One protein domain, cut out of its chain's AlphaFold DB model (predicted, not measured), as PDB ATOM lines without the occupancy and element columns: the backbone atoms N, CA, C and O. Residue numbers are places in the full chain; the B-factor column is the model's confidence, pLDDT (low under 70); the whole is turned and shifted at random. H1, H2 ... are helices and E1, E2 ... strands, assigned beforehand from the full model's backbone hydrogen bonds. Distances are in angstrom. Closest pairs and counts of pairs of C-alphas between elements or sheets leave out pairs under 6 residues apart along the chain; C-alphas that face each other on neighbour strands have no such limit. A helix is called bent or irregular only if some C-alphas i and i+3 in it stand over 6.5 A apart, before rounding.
ATOM      1  N   VAL A  90      25.223  44.031 -13.696       97.38
ATOM      2  CA  VAL A  90      24.794  42.717 -13.214       97.38
ATOM      3  C   VAL A  90      23.370  42.826 -12.676       97.38
ATOM      4  O   VAL A  90      23.120  43.489 -11.673       97.38
ATOM      5  N   LEU A  91      22.428  42.121 -13.302       98.25
ATOM      6  CA  LEU A  91      21.065  41.948 -12.796       98.25
ATOM      7  C   LEU A  91      20.904  40.528 -12.249       98.25
ATOM      8  O   LEU A  91      20.831  39.565 -13.013       98.25
ATOM      9  N   LEU A  92      20.809  40.395 -10.924       98.50
ATOM     10  CA  LEU A  92      20.500  39.116 -10.289       98.50
ATOM     11  C   LEU A  92      18.985  38.964 -10.126       98.50
ATOM     12  O   LEU A  92      18.402  39.465  -9.166       98.50
ATOM     13  N   LEU A  93      18.360  38.259 -11.072       97.88
ATOM     14  CA  LEU A  93      16.929  37.949 -11.072       97.88
ATOM     15  C   LEU A  93      16.637  36.717 -10.198       97.88
ATOM     16  O   LEU A  93      16.817  35.577 -10.623       97.88
ATOM     17  N   HIS A  94      16.161  36.940  -8.976       97.75
ATOM     18  CA  HIS A  94      15.779  35.892  -8.032       97.75
ATOM     19  C   HIS A  94      14.258  35.674  -8.033       97.75
ATOM     20  O   HIS A  94      13.499  36.456  -7.458       97.75
ATOM     21  N   VAL A  95      13.818  34.578  -8.655       96.12
ATOM     22  CA  VAL A  95      12.399  34.227  -8.819       96.12
ATOM     23  C   VAL A  95      11.945  33.264  -7.723       96.12
ATOM     24  O   VAL A  95      12.455  32.148  -7.624       96.12
ATOM     25  N   CYS A  96      10.973  33.669  -6.905       92.94
ATOM     26  CA  CYS A  96      10.352  32.770  -5.933       92.94
ATOM     27  C   CYS A  96       9.479  31.720  -6.636       92.94
ATOM     28  O   CYS A  96       8.781  32.045  -7.591       92.94
ATOM     29  N   SER A  97       9.425  30.498  -6.097       91.31
ATOM     30  CA  SER A  97       8.482  29.444  -6.523       91.31
ATOM     31  C   SER A  97       8.578  29.053  -8.008       91.31
ATOM     32  O   SER A  97       7.565  28.930  -8.694       91.31
ATOM     33  N   LEU A  98       9.803  28.869  -8.506       92.19
ATOM     34  CA  LEU A  98      10.053  28.348  -9.847       92.19
ATOM     35  C   LEU A  98      11.101  27.233  -9.798       92.19
ATOM     36  O   LEU A  98      12.257  27.465  -9.447       92.19
ATOM     37  N   SER A  99      10.696  26.030 -10.188       93.19
ATOM     38  CA  SER A  99      11.569  24.873 -10.366       93.19
ATOM     39  C   SER A  99      11.344  24.207 -11.723       93.19
ATOM     40  O   SER A  99      10.350  24.449 -12.411       93.19
ATOM     41  N   TRP A 100      12.259  23.314 -12.099       92.62
ATOM     42  CA  TRP A 100      12.076  22.466 -13.274       92.62
ATOM     43  C   TRP A 100      10.841  21.562 -13.169       92.62
ATOM     44  O   TRP A 100      10.214  21.287 -14.188       92.62
ATOM     45  N   ASP A 101      10.480  21.112 -11.963       91.94
ATOM     46  CA  ASP A 101       9.261  20.324 -11.747       91.94
ATOM     47  C   ASP A 101       8.004  21.162 -11.989       91.94
ATOM     48  O   ASP A 101       7.075  20.678 -12.632       91.94
ATOM     49  N   ASP A 102       8.001  22.429 -11.559       89.19
ATOM     50  CA  ASP A 102       6.876  23.339 -11.806       89.19
ATOM     51  C   ASP A 102       6.678  23.573 -13.309       89.19
ATOM     52  O   ASP A 102       5.561  23.473 -13.809       89.19
ATOM     53  N   LEU A 103       7.768  23.823 -14.046       88.81
ATOM     54  CA  LEU A 103       7.731  24.004 -15.500       88.81
ATOM     55  C   LEU A 103       7.166  22.770 -16.215       88.81
ATOM     56  O   LEU A 103       6.266  22.905 -17.045       88.81
ATOM     57  N   ARG A 104       7.628  21.566 -15.854       89.62
ATOM     58  CA  ARG A 104       7.097  20.307 -16.403       89.62
ATOM     59  C   ARG A 104       5.619  20.114 -16.081       89.62
ATOM     60  O   ARG A 104       4.840  19.733 -16.951       89.62
ATOM     61  N   ALA A 105       5.211  20.402 -14.845       88.56
ATOM     62  CA  ALA A 105       3.836  20.208 -14.391       88.56
ATOM     63  C   ALA A 105       2.817  21.042 -15.187       88.56
ATOM     64  O   ALA A 105       1.669  20.626 -15.340       88.56
ATOM     65  N   VAL A 106       3.234  22.191 -15.729       84.62
ATOM     66  CA  VAL A 106       2.394  23.039 -16.592       84.62
ATOM     67  C   VAL A 106       2.639  22.846 -18.093       84.62
ATOM     68  O   VAL A 106       2.093  23.601 -18.896       84.62
ATOM     69  N   GLY A 107       3.431  21.843 -18.493       88.12
ATOM     70  CA  GLY A 107       3.732  21.544 -19.897       88.12
ATOM     71  C   GLY A 107       4.717  22.518 -20.554       88.12
ATOM     72  O   GLY A 107       4.702  22.686 -21.771       88.12
ATOM     73  N   PHE A 108       5.560  23.184 -19.759       86.81
ATOM     74  CA  PHE A 108       6.604  24.115 -20.202       86.81
ATOM     75  C   PHE A 108       7.993  23.464 -20.155       86.81
ATOM     76  O   PHE A 108       8.929  24.016 -19.584       86.81
ATOM     77  N   ASP A 109       8.152  22.295 -20.781       83.69
ATOM     78  CA  ASP A 109       9.426  21.556 -20.787       83.69
ATOM     79  C   ASP A 109      10.563  22.322 -21.490       83.69
ATOM     80  O   ASP A 109      11.719  22.232 -21.089       83.69
ATOM     81  N   ASN A 110      10.226  23.107 -22.521       82.44
ATOM     82  CA  ASN A 110      11.165  23.901 -23.318       82.44
ATOM     83  C   ASN A 110      10.700  25.365 -23.391       82.44
ATOM     84  O   ASN A 110      10.190  25.807 -24.426       82.44
ATOM     85  N   PRO A 111      10.802  26.134 -22.295       85.25
ATOM     86  CA  PRO A 111      10.285  27.495 -22.261       85.25
ATOM     87  C   PRO A 111      11.112  28.397 -23.202       85.25
ATOM     88  O   PRO A 111      12.335  28.472 -23.048       85.25
ATOM     89  N   PRO A 112      10.481  29.149 -24.132       89.94
ATOM     90  CA  PRO A 112      11.195  29.990 -25.104       89.94
ATOM     91  C   PRO A 112      12.143  31.016 -24.477       89.94
ATOM     92  O   PRO A 112      13.122  31.421 -25.096       89.94
ATOM     93  N   LEU A 113      11.859  31.434 -23.241       88.81
ATOM     94  CA  LEU A 113      12.731  32.313 -22.473       88.81
ATOM     95  C   LEU A 113      14.094  31.659 -22.195       88.81
ATOM     96  O   LEU A 113      15.111  32.308 -22.406       88.81
ATOM     97  N   LEU A 114      14.127  30.387 -21.771       90.31
ATOM     98  CA  LEU A 114      15.380  29.698 -21.435       90.31
ATOM     99  C   LEU A 114      16.227  29.383 -22.671       90.31
ATOM    100  O   LEU A 114      17.448  29.381 -22.578       90.31
ATOM    101  N   ALA A 115      15.603  29.224 -23.842       91.38
ATOM    102  CA  ALA A 115      16.312  29.050 -25.113       91.38
ATOM    103  C   ALA A 115      17.154  30.275 -25.531       91.38
ATOM    104  O   ALA A 115      17.931  30.190 -26.476       91.38
ATOM    105  N   ARG A 116      16.987  31.419 -24.853       95.44
ATOM    106  CA  ARG A 116      17.747  32.653 -25.096       95.44
ATOM    107  C   ARG A 116      18.923  32.853 -24.137       95.44
ATOM    108  O   ARG A 116      19.611  33.859 -24.268       95.44
ATOM    109  N   PHE A 117      19.111  31.971 -23.156       95.50
ATOM    110  CA  PHE A 117      20.224  32.071 -22.211       95.50
ATOM    111  C   PHE A 117      21.487  31.459 -22.809       95.50
ATOM    112  O   PHE A 117      21.431  30.392 -23.413       95.50
ATOM    113  N   ASP A 118      22.630  32.094 -22.556       98.00
ATOM    114  CA  ASP A 118      23.936  31.557 -22.950       98.00
ATOM    115  C   ASP A 118      24.314  30.308 -22.138       98.00
ATOM    116  O   ASP A 118      24.968  29.397 -22.642       98.00
ATOM    117  N   ILE A 119      23.902  30.258 -20.863       97.50
ATOM    118  CA  ILE A 119      24.189  29.157 -19.936       97.50
ATOM    119  C   ILE A 119      22.923  28.807 -19.154       97.50
ATOM    120  O   ILE A 119      22.309  29.668 -18.523       97.50
ATOM    121  N   VAL A 120      22.570  27.519 -19.146       95.69
ATOM    122  CA  VAL A 120      21.450  26.967 -18.374       95.69
ATOM    123  C   VAL A 120      21.961  25.854 -17.464       95.69
ATOM    124  O   VAL A 120      22.572  24.895 -17.928       95.69
ATOM    125  N   PHE A 121      21.683  25.968 -16.164       95.62
ATOM    126  CA  PHE A 121      21.963  24.914 -15.188       95.62
ATOM    127  C   PHE A 121      20.708  24.056 -14.976       95.62
ATOM    128  O   PHE A 121      19.781  24.437 -14.259       95.62
ATOM    129  N   ASP A 122      20.680  22.870 -15.573       92.19
ATOM    130  CA  ASP A 122      19.579  21.903 -15.459       92.19
ATOM    131  C   ASP A 122      19.591  21.108 -14.136       92.19
ATOM    132  O   ASP A 122      18.598  20.492 -13.750       92.19
ATOM    133  N   ARG A 123      20.707  21.165 -13.397       95.31
ATOM    134  CA  ARG A 123      20.908  20.501 -12.096       95.31
ATOM    135  C   ARG A 123      21.331  21.462 -10.983       95.31
ATOM    136  O   ARG A 123      22.119  21.101 -10.108       95.31
ATOM    137  N   PHE A 124      20.810  22.688 -11.007       96.94
ATOM    138  CA  PHE A 124      20.992  23.660  -9.927       96.94
ATOM    139  C   PHE A 124      20.134  23.304  -8.699       96.94
ATOM    140  O   PHE A 124      18.971  22.929  -8.835       96.94
ATOM    141  N   ASN A 125      20.690  23.440  -7.490       97.25
ATOM    142  CA  ASN A 125      19.990  23.178  -6.230       97.25
ATOM    143  C   ASN A 125      19.942  24.459  -5.386       97.25
ATOM    144  O   ASN A 125      20.985  25.012  -5.045       97.25
ATOM    145  N   SER A 126      18.742  24.917  -5.016       96.38
ATOM    146  CA  SER A 126      18.554  26.123  -4.192       96.38
ATOM    147  C   SER A 126      19.014  25.956  -2.735       96.38
ATOM    148  O   SER A 126      19.168  26.939  -2.010       96.38
ATOM    149  N   ALA A 127      19.184  24.712  -2.274       97.12
ATOM    150  CA  ALA A 127      19.506  24.301  -0.906       97.12
ATOM    151  C   ALA A 127      18.539  24.838   0.175       97.12
ATOM    152  O   ALA A 127      18.842  24.817   1.378       97.12
ATOM    153  N   ALA A 128      17.377  25.331  -0.252       95.00
ATOM    154  CA  ALA A 128      16.272  25.794   0.572       95.00
ATOM    155  C   ALA A 128      14.985  25.881  -0.261       95.00
ATOM    156  O   ALA A 128      15.004  26.337  -1.403       95.00
ATOM    157  N   SER A 129      13.861  25.493   0.339       93.50
ATOM    158  CA  SER A 129      12.516  25.661  -0.227       93.50
ATOM    159  C   SER A 129      11.780  26.895   0.313       93.50
ATOM    160  O   SER A 129      10.714  27.236  -0.185       93.50
ATOM    161  N   TYR A 130      12.342  27.576   1.316       92.75
ATOM    162  CA  TYR A 130      11.800  28.814   1.878       92.75
ATOM    163  C   TYR A 130      12.502  30.036   1.276       92.75
ATOM    164  O   TYR A 130      13.734  30.062   1.200       92.75
ATOM    165  N   SER A 131      11.729  31.065   0.912       94.62
ATOM    166  CA  SER A 131      12.223  32.255   0.202       94.62
ATOM    167  C   SER A 131      13.324  33.002   0.959       94.62
ATOM    168  O   SER A 131      14.335  33.362   0.359       94.62
ATOM    169  N   GLY A 132      13.169  33.196   2.276       96.50
ATOM    170  CA  GLY A 132      14.177  33.850   3.121       96.50
ATOM    171  C   GLY A 132      15.527  33.122   3.074       96.50
ATOM    172  O   GLY A 132      16.498  33.678   2.560       96.50
ATOM    173  N   PRO A 133      15.610  31.854   3.519       97.94
ATOM    174  CA  PRO A 133      16.828  31.053   3.413       97.94
ATOM    175  C   PRO A 133      17.415  30.964   1.998       97.94
ATOM    176  O   PRO A 133      18.633  31.041   1.860       97.94
ATOM    177  N   ALA A 134      16.590  30.831   0.952       98.25
ATOM    178  CA  ALA A 134      17.067  30.809  -0.433       98.25
ATOM    179  C   ALA A 134      17.752  32.133  -0.815       98.25
ATOM    180  O   ALA A 134      18.865  32.125  -1.344       98.25
ATOM    181  N   ALA A 135      17.148  33.271  -0.454       98.38
ATOM    182  CA  ALA A 135      17.740  34.589  -0.663       98.38
ATOM    183  C   ALA A 135      19.054  34.745   0.108       98.38
ATOM    184  O   ALA A 135      20.054  35.163  -0.467       98.38
ATOM    185  N   LEU A 136      19.093  34.348   1.383       98.62
ATOM    186  CA  LEU A 136      20.312  34.426   2.192       98.62
ATOM    187  C   LEU A 136      21.445  33.566   1.630       98.62
ATOM    188  O   LEU A 136      22.600  33.976   1.690       98.62
ATOM    189  N   ARG A 137      21.138  32.396   1.059       98.56
ATOM    190  CA  ARG A 137      22.141  31.546   0.403       98.56
ATOM    191  C   ARG A 137      22.731  32.206  -0.838       98.56
ATOM    192  O   ARG A 137      23.948  32.203  -0.981       98.56
ATOM    193  N   VAL A 138      21.901  32.807  -1.688       98.12
ATOM    194  CA  VAL A 138      22.364  33.529  -2.885       98.12
ATOM    195  C   VAL A 138      23.153  34.787  -2.509       98.12
ATOM    196  O   VAL A 138      24.220  35.045  -3.057       98.12
ATOM    197  N   LEU A 139      22.687  35.548  -1.518       98.56
ATOM    198  CA  LEU A 139      23.397  36.731  -1.026       98.56
ATOM    199  C   LEU A 139      24.727  36.375  -0.343       98.56
ATOM    200  O   LEU A 139      25.614  37.221  -0.274       98.56
ATOM    201  N   ARG A 140      24.892  35.122   0.104       98.25
ATOM    202  CA  ARG A 140      26.136  34.564   0.658       98.25
ATOM    203  C   ARG A 140      26.906  33.663  -0.327       98.25
ATOM    204  O   ARG A 140      27.731  32.854   0.099       98.25
ATOM    205  N   ALA A 141      26.645  33.780  -1.632       97.88
ATOM    206  CA  ALA A 141      27.152  32.852  -2.650       97.88
ATOM    207  C   ALA A 141      28.673  32.900  -2.889       97.88
ATOM    208  O   ALA A 141      29.197  32.073  -3.633       97.88
ATOM    209  N   SER A 142      29.402  33.841  -2.283       98.00
ATOM    210  CA  SER A 142      30.863  33.901  -2.417       98.00
ATOM    211  C   SER A 142      31.601  32.908  -1.508       98.00
ATOM    212  O   SER A 142      32.818  32.792  -1.604       98.00
ATOM    213  N   CYS A 143      30.882  32.165  -0.663       98.38
ATOM    214  CA  CYS A 143      31.409  31.067   0.148       98.38
ATOM    215  C   CYS A 143      30.623  29.772  -0.099       98.38
ATOM    216  O   CYS A 143      29.512  29.792  -0.630       98.38
ATOM    217  N   GLY A 144      31.193  28.635   0.311       98.31
ATOM    218  CA  GLY A 144      30.495  27.350   0.272       98.31
ATOM    219  C   GLY A 144      29.237  27.308   1.147       98.31
ATOM    220  O   GLY A 144      29.022  28.139   2.033       98.31
ATOM    221  N   GLN A 145      28.393  26.312   0.898       98.50
ATOM    222  CA  GLN A 145      27.070  26.174   1.492       98.50
ATOM    223  C   GLN A 145      27.126  26.043   3.027       98.50
ATOM    224  O   GLN A 145      27.600  25.029   3.551       98.50
ATOM    225  N   PRO A 146      26.545  26.996   3.784       97.69
ATOM    226  CA  PRO A 146      26.462  26.884   5.232       97.69
ATOM    227  C   PRO A 146      25.294  25.985   5.666       97.69
ATOM    228  O   PRO A 146      24.339  25.725   4.916       97.69
ATOM    229  N   ARG A 147      25.326  25.573   6.938       97.81
ATOM    230  CA  ARG A 147      24.155  25.018   7.637       97.81
ATOM    231  C   ARG A 147      23.018  26.038   7.663       97.81
ATOM    232  O   ARG A 147      23.260  27.240   7.620       97.81
ATOM    233  N   HIS A 148      21.783  25.555   7.787       97.94
ATOM    234  CA  HIS A 148      20.609  26.428   7.844       97.94
ATOM    235  C   HIS A 148      20.681  27.435   9.004       97.94
ATOM    236  O   HIS A 148      20.514  28.626   8.775       97.94
ATOM    237  N   SER A 149      21.014  26.989  10.222       97.44
ATOM    238  CA  SER A 149      21.147  27.876  11.391       97.44
ATOM    239  C   SER A 149      22.178  28.989  11.178       97.44
ATOM    240  O   SER A 149      21.930  30.140  11.518       97.44
ATOM    241  N   ALA A 150      23.299  28.673  10.526       97.50
ATOM    242  CA  ALA A 150      24.368  29.629  10.257       97.50
ATOM    243  C   ALA A 150      23.970  30.743   9.269       97.50
ATOM    244  O   ALA A 150      24.662  31.758   9.204       97.50
ATOM    245  N   LEU A 151      22.861  30.607   8.525       97.94
ATOM    246  CA  LEU A 151      22.326  31.693   7.689       97.94
ATOM    247  C   LEU A 151      21.896  32.910   8.519       97.94
ATOM    248  O   LEU A 151      21.897  34.025   8.004       97.94
ATOM    249  N   TYR A 152      21.565  32.704   9.793       97.56
ATOM    250  CA  TYR A 152      21.067  33.749  10.684       97.56
ATOM    251  C   TYR A 152      22.137  34.323  11.619       97.56
ATOM    252  O   TYR A 152      21.906  35.352  12.251       97.56
ATOM    253  N   GLU A 153      23.321  33.715  11.629       97.00
ATOM    254  CA  GLU A 153      24.491  34.171  12.375       97.00
ATOM    255  C   GLU A 153      25.380  35.101  11.527       97.00
ATOM    256  O   GLU A 153      25.263  35.117  10.288       97.00
ATOM    257  N   PRO A 154      26.283  35.878  12.160       96.12
ATOM    258  CA  PRO A 154      27.324  36.608  11.449       96.12
ATOM    259  C   PRO A 154      28.154  35.681  10.553       96.12
ATOM    260  O   PRO A 154      28.507  34.567  10.938       96.12
ATOM    261  N   ALA A 155      28.491  36.163   9.360       96.19
ATOM    262  CA  ALA A 155      29.398  35.493   8.436       96.19
ATOM    263  C   ALA A 155      30.559  36.431   8.068       96.19
ATOM    264  O   ALA A 155      30.398  37.656   8.165       96.19
ATOM    265  N   PRO A 156      31.709  35.882   7.643       95.75
ATOM    266  CA  PRO A 156      32.806  36.680   7.112       95.75
ATOM    267  C   PRO A 156      32.357  37.539   5.919       95.75
ATOM    268  O   PRO A 156      31.555  37.089   5.098       95.75
ATOM    269  N   GLU A 157      32.873  38.766   5.811       95.00
ATOM    270  CA  GLU A 157      32.452  39.733   4.781       95.00
ATOM    271  C   GLU A 157      32.626  39.202   3.358       95.00
ATOM    272  O   GLU A 157      31.782  39.411   2.495       95.00
ATOM    273  N   GLN A 158      33.696  38.438   3.128       95.50
ATOM    274  CA  GLN A 158      33.997  37.846   1.829       95.50
ATOM    275  C   GLN A 158      32.936  36.854   1.341       95.50
ATOM    276  O   GLN A 158      33.017  36.408   0.201       95.50
ATOM    277  N   CYS A 159      31.980  36.457   2.181       97.81
ATOM    278  CA  CYS A 159      30.894  35.587   1.762       97.81
ATOM    279  C   CYS A 159      29.749  36.361   1.103       97.81
ATOM    280  O   CYS A 159      28.985  35.756   0.355       97.81
ATOM    281  N   PHE A 160      29.623  37.670   1.344       98.19
ATOM    282  CA  PHE A 160      28.506  38.469   0.843       98.19
ATOM    283  C   PHE A 160      28.750  38.925  -0.594       98.19
ATOM    284  O   PHE A 160      29.584  39.788  -0.860       98.19
ATOM    285  N   LEU A 161      27.969  38.370  -1.522       98.25
ATOM    286  CA  LEU A 161      28.120  38.597  -2.959       98.25
ATOM    287  C   LEU A 161      28.081  40.088  -3.314       98.25
ATOM    288  O   LEU A 161      28.961  40.576  -4.014       98.25
ATOM    289  N   PHE A 162      27.093  40.822  -2.804       98.00
ATOM    290  CA  PHE A 162      26.934  42.240  -3.128       98.00
ATOM    291  C   PHE A 162      27.971  43.134  -2.436       98.00
ATOM    292  O   PHE A 162      28.375  44.132  -3.019       98.00
ATOM    293  N   GLU A 163      28.494  42.765  -1.261       96.75
ATOM    294  CA  GLU A 163      29.640  43.489  -0.685       96.75
ATOM    295  C   GLU A 163      30.909  43.270  -1.515       96.75
ATOM    296  O   GLU A 163      31.681  44.203  -1.723       96.75
ATOM    297  N   ASN A 164      31.118  42.057  -2.031       96.50
ATOM    298  CA  ASN A 164      32.245  41.761  -2.910       96.50
ATOM    299  C   ASN A 164      32.131  42.477  -4.262       96.50
ATOM    300  O   ASN A 164      33.129  43.004  -4.748       96.50
ATOM    301  N   LEU A 165      30.929  42.550  -4.844       96.25
ATOM    302  CA  LEU A 165      30.672  43.353  -6.044       96.25
ATOM    303  C   LEU A 165      30.944  44.840  -5.770       96.25
ATOM    304  O   LEU A 165      31.646  45.482  -6.546       96.25
ATOM    305  N   ALA A 166      30.489  45.369  -4.632       95.44
ATOM    306  CA  ALA A 166      30.793  46.744  -4.241       95.44
ATOM    307  C   ALA A 166      32.306  46.992  -4.123       95.44
ATOM    308  O   ALA A 166      32.825  47.954  -4.684       95.44
ATOM    309  N   LYS A 167      33.040  46.080  -3.470       94.44
ATOM    310  CA  LYS A 167      34.509  46.135  -3.357       94.44
ATOM    311  C   LYS A 167      35.222  46.027  -4.713       94.44
ATOM    312  O   LYS A 167      36.318  46.558  -4.854       94.44
ATOM    313  N   ALA A 168      34.616  45.365  -5.700       94.12
ATOM    314  CA  ALA A 168      35.146  45.272  -7.062       94.12
ATOM    315  C   ALA A 168      34.891  46.535  -7.910       94.12
ATOM    316  O   ALA A 168      35.549  46.709  -8.934       94.12
ATOM    317  N   GLY A 169      33.985  47.423  -7.482       94.38
ATOM    318  CA  GLY A 169      33.678  48.683  -8.165       94.38
ATOM    319  C   GLY A 169      32.241  48.820  -8.671       94.38
ATOM    320  O   GLY A 169      31.950  49.776  -9.380       94.38
ATOM    321  N   PHE A 170      31.333  47.901  -8.324       96.06
ATOM    322  CA  PHE A 170      29.913  48.058  -8.647       96.06
ATOM    323  C   PHE A 170      29.212  49.001  -7.665       96.06
ATOM    324  O   PHE A 170      29.285  48.811  -6.449       96.06
ATOM    325  N   LYS A 171      28.393  49.921  -8.170       96.69
ATOM    326  CA  LYS A 171      27.295  50.475  -7.375       96.69
ATOM    327  C   LYS A 171      26.245  49.389  -7.162       96.69
ATOM    328  O   LYS A 171      25.787  48.773  -8.121       96.69
ATOM    329  N   THR A 172      25.870  49.129  -5.913       97.94
ATOM    330  CA  THR A 172      24.905  48.072  -5.586       97.94
ATOM    331  C   THR A 172      23.510  48.615  -5.326       97.94
ATOM    332  O   THR A 172      23.336  49.666  -4.711       97.94
ATOM    333  N   GLU A 173      22.500  47.875  -5.779       98.56
ATOM    334  CA  GLU A 173      21.100  48.287  -5.719       98.56
ATOM    335  C   GLU A 173      20.175  47.144  -5.291       98.56
ATOM    336  O   GLU A 173      20.468  45.955  -5.456       98.56
ATOM    337  N   LEU A 174      19.021  47.519  -4.738       98.56
ATOM    338  CA  LEU A 174      17.987  46.600  -4.281       98.56
ATOM    339  C   LEU A 174      16.644  46.962  -4.921       98.56
ATOM    340  O   LEU A 174      16.148  48.085  -4.801       98.56
ATOM    341  N   SER A 175      16.024  45.983  -5.569       98.19
ATOM    342  CA  SER A 175      14.714  46.128  -6.189       98.19
ATOM    343  C   SER A 175      13.859  44.898  -5.906       98.19
ATOM    344  O   SER A 175      14.339  43.768  -5.903       98.19
ATOM    345  N   LEU A 176      12.583  45.118  -5.619       98.00
ATOM    346  CA  LEU A 176      11.609  44.068  -5.331       98.00
ATOM    347  C   LEU A 176      10.325  44.397  -6.087       98.00
ATOM    348  O   LEU A 176       9.955  45.570  -6.178       98.00
ATOM    349  N   ASN A 177       9.601  43.387  -6.569       96.88
ATOM    350  CA  ASN A 177       8.239  43.598  -7.075       96.88
ATOM    351  C   ASN A 177       7.166  43.521  -5.979       96.88
ATOM    352  O   ASN A 177       5.982  43.484  -6.281       96.88
ATOM    353  N   HIS A 178       7.558  43.518  -4.714       95.25
ATOM    354  CA  HIS A 178       6.675  43.497  -3.553       95.25
ATOM    355  C   HIS A 178       7.290  44.349  -2.435       95.25
ATOM    356  O   HIS A 178       8.438  44.785  -2.540       95.25
ATOM    357  N   ASP A 179       6.554  44.580  -1.350       92.75
ATOM    358  CA  ASP A 179       7.047  45.385  -0.219       92.75
ATOM    359  C   ASP A 179       8.048  44.628   0.685       92.75
ATOM    360  O   ASP A 179       8.853  45.231   1.391       92.75
ATOM    361  N   GLY A 180       8.022  43.291   0.644       93.94
ATOM    362  CA  GLY A 180       8.919  42.421   1.412       93.94
ATOM    363  C   GLY A 180       8.566  42.338   2.896       93.94
ATOM    364  O   GLY A 180       9.401  41.911   3.695       93.94
ATOM    365  N   SER A 181       7.352  42.748   3.264       92.44
ATOM    366  CA  SER A 181       6.834  42.691   4.629       92.44
ATOM    367  C   SER A 181       6.477  41.265   5.060       92.44
ATOM    368  O   SER A 181       6.727  40.892   6.208       92.44
ATOM    369  N   PHE A 182       5.960  40.448   4.137       89.19
ATOM    370  CA  PHE A 182       5.601  39.058   4.407       89.19
ATOM    371  C   PHE A 182       6.802  38.244   4.913       89.19
ATOM    372  O   PHE A 182       7.894  38.300   4.341       89.19
ATOM    373  N   ASP A 183       6.589  37.509   6.010       87.94
ATOM    374  CA  ASP A 183       7.610  36.743   6.747       87.94
ATOM    375  C   ASP A 183       8.879  37.559   7.073       87.94
ATOM    376  O   ASP A 183       9.985  37.034   7.196       87.94
ATOM    377  N   SER A 184       8.752  38.886   7.169       93.94
ATOM    378  CA  SER A 184       9.876  39.800   7.376       93.94
ATOM    379  C   SER A 184      10.989  39.657   6.322       93.94
ATOM    380  O   SER A 184      12.159  39.890   6.629       93.94
ATOM    381  N   PHE A 185      10.666  39.282   5.078       95.94
ATOM    382  CA  PHE A 185      11.657  38.999   4.031       95.94
ATOM    383  C   PHE A 185      12.677  40.131   3.831       95.94
ATOM    384  O   PHE A 185      13.886  39.890   3.861       95.94
ATOM    385  N   LEU A 186      12.212  41.378   3.689       97.25
ATOM    386  CA  LEU A 186      13.084  42.544   3.512       97.25
ATOM    387  C   LEU A 186      14.003  42.745   4.725       97.25
ATOM    388  O   LEU A 186      15.184  43.057   4.573       97.25
ATOM    389  N   GLN A 187      13.476  42.537   5.935       97.38
ATOM    390  CA  GLN A 187      14.268  42.612   7.159       97.38
ATOM    391  C   GLN A 187      15.343  41.517   7.185       97.38
ATOM    392  O   GLN A 187      16.489  41.809   7.528       97.38
ATOM    393  N   GLN A 188      15.004  40.286   6.786       97.19
ATOM    394  CA  GLN A 188      15.946  39.168   6.721       97.19
ATOM    395  C   GLN A 188      17.082  39.450   5.726       97.19
ATOM    396  O   GLN A 188      18.251  39.350   6.097       97.19
ATOM    397  N   ILE A 189      16.787  39.869   4.488       98.06
ATOM    398  CA  ILE A 189      17.845  40.144   3.495       98.06
ATOM    399  C   ILE A 189      18.708  41.356   3.876       98.06
ATOM    400  O   ILE A 189      19.911  41.350   3.616       98.06
ATOM    401  N   ARG A 190      18.139  42.360   4.557       97.88
ATOM    402  CA  ARG A 190      18.898  43.499   5.097       97.88
ATOM    403  C   ARG A 190      19.840  43.070   6.213       97.88
ATOM    404  O   ARG A 190      21.028  43.364   6.160       97.88
ATOM    405  N   ARG A 191      19.318  42.356   7.212       96.88
ATOM    406  CA  ARG A 191      20.065  41.978   8.418       96.88
ATOM    407  C   ARG A 191      21.067  40.859   8.152       96.88
ATOM    408  O   ARG A 191      22.226  40.963   8.532       96.88
ATOM    409  N   ASN A 192      20.615  39.774   7.534       97.81
ATOM    410  CA  ASN A 192      21.381  38.537   7.409       97.81
ATOM    411  C   ASN A 192      22.067  38.395   6.049       97.81
ATOM    412  O   ASN A 192      23.048  37.654   5.957       97.81
ATOM    413  N   GLY A 193      21.562  39.084   5.020       97.62
ATOM    414  CA  GLY A 193      22.140  39.144   3.673       97.62
ATOM    415  C   GLY A 193      22.925  40.428   3.380       97.62
ATOM    416  O   GLY A 193      23.475  40.546   2.294       97.62
ATOM    417  N   ARG A 194      22.977  41.370   4.337       97.25
ATOM    418  CA  ARG A 194      23.656  42.676   4.242       97.25
ATOM    419  C   ARG A 194      23.192  43.578   3.093       97.25
ATOM    420  O   ARG A 194      23.888  44.503   2.693       97.25
ATOM    421  N   MET A 195      21.961  43.391   2.626       97.56
ATOM    422  CA  MET A 195      21.346  44.239   1.601       97.56
ATOM    423  C   MET A 195      20.716  45.502   2.206       97.56
ATOM    424  O   MET A 195      19.538  45.781   1.975       97.56
ATOM    425  N   ASN A 196      21.462  46.253   3.025       95.50
ATOM    426  CA  ASN A 196      20.984  47.488   3.665       95.50
ATOM    427  C   ASN A 196      20.985  48.678   2.689       95.50
ATOM    428  O   ASN A 196      21.674  49.674   2.889       95.50
ATOM    429  N   LEU A 197      20.217  48.531   1.612       96.25
ATOM    430  CA  LEU A 197      20.107  49.478   0.511       96.25
ATOM    431  C   LEU A 197      18.679  50.048   0.437       96.25
ATOM    432  O   LEU A 197      17.713  49.381   0.858       96.25
ATOM    433  N   PRO A 198      18.515  51.279  -0.083       96.31
ATOM    434  CA  PRO A 198      17.197  51.800  -0.415       96.31
ATOM    435  C   PRO A 198      16.536  50.910  -1.474       96.31
ATOM    436  O   PRO A 198      17.201  50.377  -2.362       96.31
ATOM    437  N   LEU A 199      15.218  50.740  -1.364       96.62
ATOM    438  CA  LEU A 199      14.448  50.064  -2.403       96.62
ATOM    439  C   LEU A 199      14.277  50.996  -3.600       96.62
ATOM    440  O   LEU A 199      14.012  52.186  -3.423       96.62
ATOM    441  N   THR A 200      14.355  50.434  -4.806       96.56
ATOM    442  CA  THR A 200      13.881  51.117  -6.017       96.56
ATOM    443  C   THR A 200      12.456  51.639  -5.778       96.56
ATOM    444  O   THR A 200      11.612  50.849  -5.347       96.56
ATOM    445  N   PRO A 201      12.156  52.927  -6.045       94.94
ATOM    446  CA  PRO A 201      10.842  53.499  -5.769       94.94
ATOM    447  C   PRO A 201       9.704  52.725  -6.442       94.94
ATOM    448  O   PRO A 201       9.706  52.505  -7.657       94.94
ATOM    449  N   GLN A 202       8.712  52.344  -5.640       94.75
ATOM    450  CA  GLN A 202       7.545  51.572  -6.077       94.75
ATOM    451  C   GLN A 202       6.300  52.450  -6.291       94.75
ATOM    452  O   GLN A 202       5.287  51.983  -6.820       94.75
ATOM    453  N   ASP A 203       6.368  53.734  -5.930       93.69
ATOM    454  CA  ASP A 203       5.254  54.668  -6.078       93.69
ATOM    455  C   ASP A 203       4.818  54.804  -7.542       93.69
ATOM    456  O   ASP A 203       5.621  54.920  -8.477       93.69
ATOM    457  N   GLY A 204       3.505  54.736  -7.755       92.88
ATOM    458  CA  GLY A 204       2.904  54.797  -9.087       92.88
ATOM    459  C   GLY A 204       3.216  53.600  -9.996       92.88
ATOM    460  O   GLY A 204       2.871  53.647 -11.176       92.88
ATOM    461  N   VAL A 205       3.858  52.531  -9.503       94.94
ATOM    462  CA  VAL A 205       4.022  51.287 -10.272       94.94
ATOM    463  C   VAL A 205       2.701  50.517 -10.287       94.94
ATOM    464  O   VAL A 205       2.027  50.368  -9.267       94.94
ATOM    465  N   ALA A 206       2.322  49.996 -11.455       91.94
ATOM    466  CA  ALA A 206       1.111  49.199 -11.598       91.94
ATOM    467  C   ALA A 206       1.188  47.895 -10.783       91.94
ATOM    468  O   ALA A 206       2.135  47.116 -10.915       91.94
ATOM    469  N   VAL A 207       0.149  47.633  -9.988       92.38
ATOM    470  CA  VAL A 207      -0.024  46.378  -9.245       92.38
ATOM    471  C   VAL A 207      -0.487  45.287 -10.212       92.38
ATOM    472  O   VAL A 207      -1.589  45.366 -10.757       92.38
ATOM    473  N   GLY A 208       0.358  44.279 -10.438       87.50
ATOM    474  CA  GLY A 208       0.068  43.149 -11.322       87.50
ATOM    475  C   GLY A 208      -0.731  42.049 -10.625       87.50
ATOM    476  O   GLY A 208      -1.649  41.479 -11.213       87.50
ATOM    477  N   GLN A 209      -0.416  41.780  -9.357       89.00
ATOM    478  CA  GLN A 209      -1.056  40.765  -8.522       89.00
ATOM    479  C   GLN A 209      -1.157  41.258  -7.069       89.00
ATOM    480  O   GLN A 209      -0.615  42.301  -6.705       89.00
ATOM    481  N   ARG A 210      -1.864  40.520  -6.219       88.06
ATOM    482  CA  ARG A 210      -1.841  40.699  -4.763       88.06
ATOM    483  C   ARG A 210      -1.341  39.432  -4.100       88.06
ATOM    484  O   ARG A 210      -1.729  38.347  -4.536       88.06
ATOM    485  N   GLY A 211      -0.508  39.589  -3.076       83.56
ATOM    486  CA  GLY A 211      -0.041  38.492  -2.239       83.56
ATOM    487  C   GLY A 211      -1.156  37.896  -1.380       83.56
ATOM    488  O   GLY A 211      -2.278  38.410  -1.329       83.56
ATOM    489  N   PHE A 212      -0.825  36.815  -0.673       78.12
ATOM    490  CA  PHE A 212      -1.729  36.133   0.262       78.12
ATOM    491  C   PHE A 212      -2.270  37.088   1.349       78.12
ATOM    492  O   PHE A 212      -3.439  37.025   1.723       78.12
ATOM    493  N   ASP A 213      -1.428  38.009   1.812       81.50
ATOM    494  CA  ASP A 213      -1.715  39.038   2.816       81.50
ATOM    495  C   ASP A 213      -2.368  40.294   2.209       81.50
ATOM    496  O   ASP A 213      -2.529  41.311   2.877       81.50
ATOM    497  N   SER A 214      -2.776  40.226   0.936       85.25
ATOM    498  CA  SER A 214      -3.321  41.330   0.134       85.25
ATOM    499  C   SER A 214      -2.344  42.472  -0.182       85.25
ATOM    500  O   SER A 214      -2.760  43.443  -0.839       85.25
ATOM    501  N   SER A 215      -1.067  42.344   0.204       89.56
ATOM    502  CA  SER A 215       0.004  43.272  -0.174       89.56
ATOM    503  C   SER A 215       0.140  43.366  -1.704       89.56
ATOM    504  O   SER A 215      -0.220  42.427  -2.433       89.56
ATOM    505  N   PRO A 216       0.577  44.518  -2.241       91.94
ATOM    506  CA  PRO A 216       0.764  44.672  -3.675       91.94
ATOM    507  C   PRO A 216       1.953  43.841  -4.172       91.94
ATOM    508  O   PRO A 216       3.054  43.920  -3.635       91.94
ATOM    509  N   ILE A 217       1.733  43.111  -5.265       93.69
ATOM    510  CA  ILE A 217       2.792  42.565  -6.112       93.69
ATOM    511  C   ILE A 217       2.753  43.356  -7.422       93.69
ATOM    512  O   ILE A 217       1.820  43.258  -8.227       93.69
ATOM    513  N   TYR A 218       3.740  44.217  -7.602       95.62
ATOM    514  CA  TYR A 218       3.921  45.082  -8.754       95.62
ATOM    515  C   TYR A 218       4.268  44.280 -10.012       95.62
ATOM    516  O   TYR A 218       4.840  43.196  -9.950       95.62
ATOM    517  N   SER A 219       3.911  44.816 -11.179       94.88
ATOM    518  CA  SER A 219       4.284  44.218 -12.466       94.88
ATOM    519  C   SER A 219       5.805  44.148 -12.615       94.88
ATOM    520  O   SER A 219       6.474  45.183 -12.548       94.88
ATOM    521  N   ASP A 220       6.345  42.952 -12.875       95.25
ATOM    522  CA  ASP A 220       7.784  42.752 -13.073       95.25
ATOM    523  C   ASP A 220       8.329  43.614 -14.210       95.25
ATOM    524  O   ASP A 220       9.331  44.304 -14.041       95.25
ATOM    525  N   TYR A 221       7.615  43.662 -15.340       95.06
ATOM    526  CA  TYR A 221       7.977  44.520 -16.467       95.06
ATOM    527  C   TYR A 221       8.061  45.993 -16.052       95.06
ATOM    528  O   TYR A 221       9.015  46.681 -16.402       95.06
ATOM    529  N   ALA A 222       7.082  46.486 -15.285       96.38
ATOM    530  CA  ALA A 222       7.061  47.883 -14.864       96.38
ATOM    531  C   ALA A 222       8.200  48.206 -13.884       96.38
ATOM    532  O   ALA A 222       8.815  49.264 -14.003       96.38
ATOM    533  N   MET A 223       8.509  47.294 -12.957       97.25
ATOM    534  CA  MET A 223       9.627  47.447 -12.021       97.25
ATOM    535  C   MET A 223      10.990  47.381 -12.716       97.25
ATOM    536  O   MET A 223      11.830  48.244 -12.476       97.25
ATOM    537  N   LEU A 224      11.203  46.402 -13.599       97.19
ATOM    538  CA  LEU A 224      12.450  46.262 -14.359       97.19
ATOM    539  C   LEU A 224      12.651  47.439 -15.318       97.19
ATOM    540  O   LEU A 224      13.750  47.977 -15.404       97.19
ATOM    541  N   ASN A 225      11.587  47.904 -15.980       96.94
ATOM    542  CA  ASN A 225      11.654  49.103 -16.809       96.94
ATOM    543  C   ASN A 225      11.946  50.352 -15.966       96.94
ATOM    544  O   ASN A 225      12.748  51.181 -16.377       96.94
ATOM    545  N   ARG A 226      11.344  50.494 -14.777       97.06
ATOM    546  CA  ARG A 226      11.662  51.601 -13.860       97.06
ATOM    547  C   ARG A 226      13.132  51.591 -13.456       97.06
ATOM    548  O   ARG A 226      13.766  52.638 -13.527       97.06
ATOM    549  N   TRP A 227      13.658  50.431 -13.073       97.38
ATOM    550  CA  TRP A 227      15.077  50.279 -12.769       97.38
ATOM    551  C   TRP A 227      15.949  50.679 -13.966       97.38
ATOM    552  O   TRP A 227      16.826  51.521 -13.813       97.38
ATOM    553  N   LEU A 228      15.641  50.191 -15.173       97.44
ATOM    554  CA  LEU A 228      16.380  50.546 -16.387       97.44
ATOM    555  C   LEU A 228      16.366  52.059 -16.663       97.44
ATOM    556  O   LEU A 228      17.397  52.631 -16.996       97.44
ATOM    557  N   GLN A 229      15.221  52.730 -16.496       97.12
ATOM    558  CA  GLN A 229      15.129  54.182 -16.695       97.12
ATOM    559  C   GLN A 229      15.975  54.977 -15.692       97.12
ATOM    560  O   GLN A 229      16.522  56.014 -16.062       97.12
ATOM    561  N   LEU A 230      16.082  54.508 -14.444       96.31
ATOM    562  CA  LEU A 230      16.968  55.100 -13.438       96.31
ATOM    563  C   LEU A 230      18.436  54.818 -13.778       96.31
ATOM    564  O   LEU A 230      19.250  55.735 -13.788       96.31
ATOM    565  N   ARG A 231      18.753  53.575 -14.154       95.50
ATOM    566  CA  ARG A 231      20.100  53.139 -14.534       95.50
ATOM    567  C   ARG A 231      20.678  53.933 -15.706       95.50
ATOM    568  O   ARG A 231      21.851  54.288 -15.674       95.50
ATOM    569  N   LEU A 232      19.862  54.241 -16.716       95.94
ATOM    570  CA  LEU A 232      20.268  55.039 -17.883       95.94
ATOM    571  C   LEU A 232      20.617  56.499 -17.542       95.94
ATOM    572  O   LEU A 232      21.218  57.184 -18.364       95.94
ATOM    573  N   GLN A 233      20.235  56.977 -16.356       95.94
ATOM    574  CA  GLN A 233      20.574  58.311 -15.850       95.94
ATOM    575  C   GLN A 233      21.769  58.278 -14.885       95.94
ATOM    576  O   GLN A 233      22.232  59.332 -14.452       95.94
ATOM    577  N   GLU A 234      22.264  57.087 -14.540       93.12
ATOM    578  CA  GLU A 234      23.329  56.895 -13.565       93.12
ATOM    579  C   GLU A 234      24.720  56.982 -14.225       93.12
ATOM    580  O   GLU A 234      24.985  56.225 -15.165       93.12
ATOM    581  N   PRO A 235      25.631  57.849 -13.741       93.88
ATOM    582  CA  PRO A 235      26.994  57.950 -14.269       93.88
ATOM    583  C   PRO A 235      27.899  56.756 -13.931       93.88
ATOM    584  O   PRO A 235      28.937  56.606 -14.574       93.88
ATOM    585  N   ASP A 236      27.553  55.928 -12.938       94.62
ATOM    586  CA  ASP A 236      28.375  54.781 -12.551       94.62
ATOM    587  C   ASP A 236      28.536  53.779 -13.718       94.62
ATOM    588  O   ASP A 236      27.540  53.337 -14.309       94.62
ATOM    589  N   PRO A 237      29.776  53.373 -14.057       93.12
ATOM    590  CA  PRO A 237      30.035  52.464 -15.175       93.12
ATOM    591  C   PRO A 237      29.619  51.016 -14.879       93.12
ATOM    592  O   PRO A 237      29.348  50.257 -15.807       93.12
ATOM    593  N   HIS A 238      29.530  50.634 -13.602       95.19
ATOM    594  CA  HIS A 238      29.171  49.284 -13.177       95.19
ATOM    595  C   HIS A 238      28.059  49.330 -12.129       95.19
ATOM    596  O   HIS A 238      28.265  49.849 -11.031       95.19
ATOM    597  N   VAL A 239      26.900  48.742 -12.427       97.19
ATOM    598  CA  VAL A 239      25.796  48.616 -11.464       97.19
ATOM    599  C   VAL A 239      25.438  47.153 -11.245       97.19
ATOM    600  O   VAL A 239      25.291  46.387 -12.190       97.19
ATOM    601  N   ALA A 240      25.285  46.744  -9.989       97.81
ATOM    602  CA  ALA A 240      24.817  45.418  -9.614       97.81
ATOM    603  C   ALA A 240      23.509  45.525  -8.828       97.81
ATOM    604  O   ALA A 240      23.493  46.024  -7.705       97.81
ATOM    605  N   VAL A 241      22.416  45.000  -9.375       98.62
ATOM    606  CA  VAL A 241      21.098  45.025  -8.732       98.62
ATOM    607  C   VAL A 241      20.654  43.622  -8.321       98.62
ATOM    608  O   VAL A 241      20.686  42.668  -9.102       98.62
ATOM    609  N   TYR A 242      20.207  43.495  -7.072       98.75
ATOM    610  CA  TYR A 242      19.438  42.342  -6.621       98.75
ATOM    611  C   TYR A 242      17.962  42.605  -6.889       98.75
ATOM    612  O   TYR A 242      17.386  43.526  -6.305       98.75
ATOM    613  N   TYR A 243      17.350  41.783  -7.741       98.62
ATOM    614  CA  TYR A 243      15.925  41.842  -8.026       98.62
ATOM    615  C   TYR A 243      15.234  40.570  -7.545       98.62
ATOM    616  O   TYR A 243      15.518  39.489  -8.055       98.62
ATOM    617  N   ASN A 244      14.304  40.681  -6.596       98.31
ATOM    618  CA  ASN A 244      13.474  39.544  -6.192       98.31
ATOM    619  C   ASN A 244      12.011  39.737  -6.593       98.31
ATOM    620  O   ASN A 244      11.442  40.822  -6.451       98.31
ATOM    621  N   THR A 245      11.425  38.653  -7.104       95.94
ATOM    622  CA  THR A 245      10.026  38.603  -7.519       95.94
ATOM    623  C   THR A 245       9.270  37.481  -6.829       95.94
ATOM    624  O   THR A 245       9.760  36.355  -6.712       95.94
ATOM    625  N   SER A 246       8.052  37.793  -6.388       90.06
ATOM    626  CA  SER A 246       7.122  36.849  -5.761       90.06
ATOM    627  C   SER A 246       5.922  36.501  -6.649       90.06
ATOM    628  O   SER A 246       5.018  35.797  -6.195       90.06
TER     629      SER A 246
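AT A GLANCE: This is residues 90 to 246 of the 290 residues of a protein of Chromobacterium violaceum (UniProt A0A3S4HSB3). A small parallel sheet, E1, E5 and E2 side by side, makes the core, with the helix H5 over one face and H3 over the opposite face. H2 grazes the sheet and H4 packs on H2, the short hairpin E3 and E4 lies away from the core, and H1 lies at a far corner, followed by a long loop of which residues 112 to 121 stick out. The printed part has 157 residues, with five named helices and five named strands in the order E1 H1 H2 H3 E2 H4 E3 E4 H5 E5. The class is mixed, helices and strands, and under half of the residues, 72, are in named elements. The whole is compact, with a radius of gyration of the C-alphas of 16.1 A and spans of 42 by 38 by 37 A.

IN THESE COORDINATES: E1, residues 90 to 95, begins at C-alpha 90 (24.794, 42.717, -13.214) and is 15.7 A long. H1 is residues 100 to 105, H2 residues 131 to 139 and H3 residues 161 to 168. E2, residues 171 to 176, is 17.1 A long. H4, residues 182 to 192, is 16.1 A long and irregular: C-alphas 183 and 186 are 8.6 A apart. E3 is residues 207 to 210 and E4 residues 216 to 218. H5, residues 220 to 231, is 16.2 A long. E5, residues 239 to 245, is 19.1 A long and ends at C-alpha 245 (10.026, 38.603, -7.519).

HOW THE PARTS SIT: E5 is the inner strand, parallel to E1 at 9 degrees, with N 92 and O 241 2.9 A apart, within hydrogen-bond range. E5 and E2 are parallel at 14 degrees, with N 173 and O 240 at 2.8 A. H5 is on the sheet over E5 and E2, at a height over the sheet of 10.0 A. H3 is on the opposite face at a height of 8.8 A. H2 only grazes the sheet. H2 and H4 touch at a shallow tilt of 22 degrees, the same way; their closest C-alphas, of Gly 132 and Phe 185, are 5.8 A apart. H2 and H3 only just touch, with 3 pairs of C-alphas within 8 A, the closest being Leu 139 and Leu 161 at 5.4 A. The hairpin E3 and E4 is antiparallel, with N 208 and O 217 at 2.8 A. H1 touches no helix and is not on the sheet. Every O i to N i+4 pair is within hydrogen-bond range in H1, H2, H3 and H5; in H4, 5 of 7 are.

THE WHOLE: The C-alphas farthest apart, of Ala 105 and Pro 235, are 44.3 A apart. The links H1 to H2, H2 to H3 and H4 to E3 are long. The printed part has no cut, and no printed residue is under 70 in pLDDT.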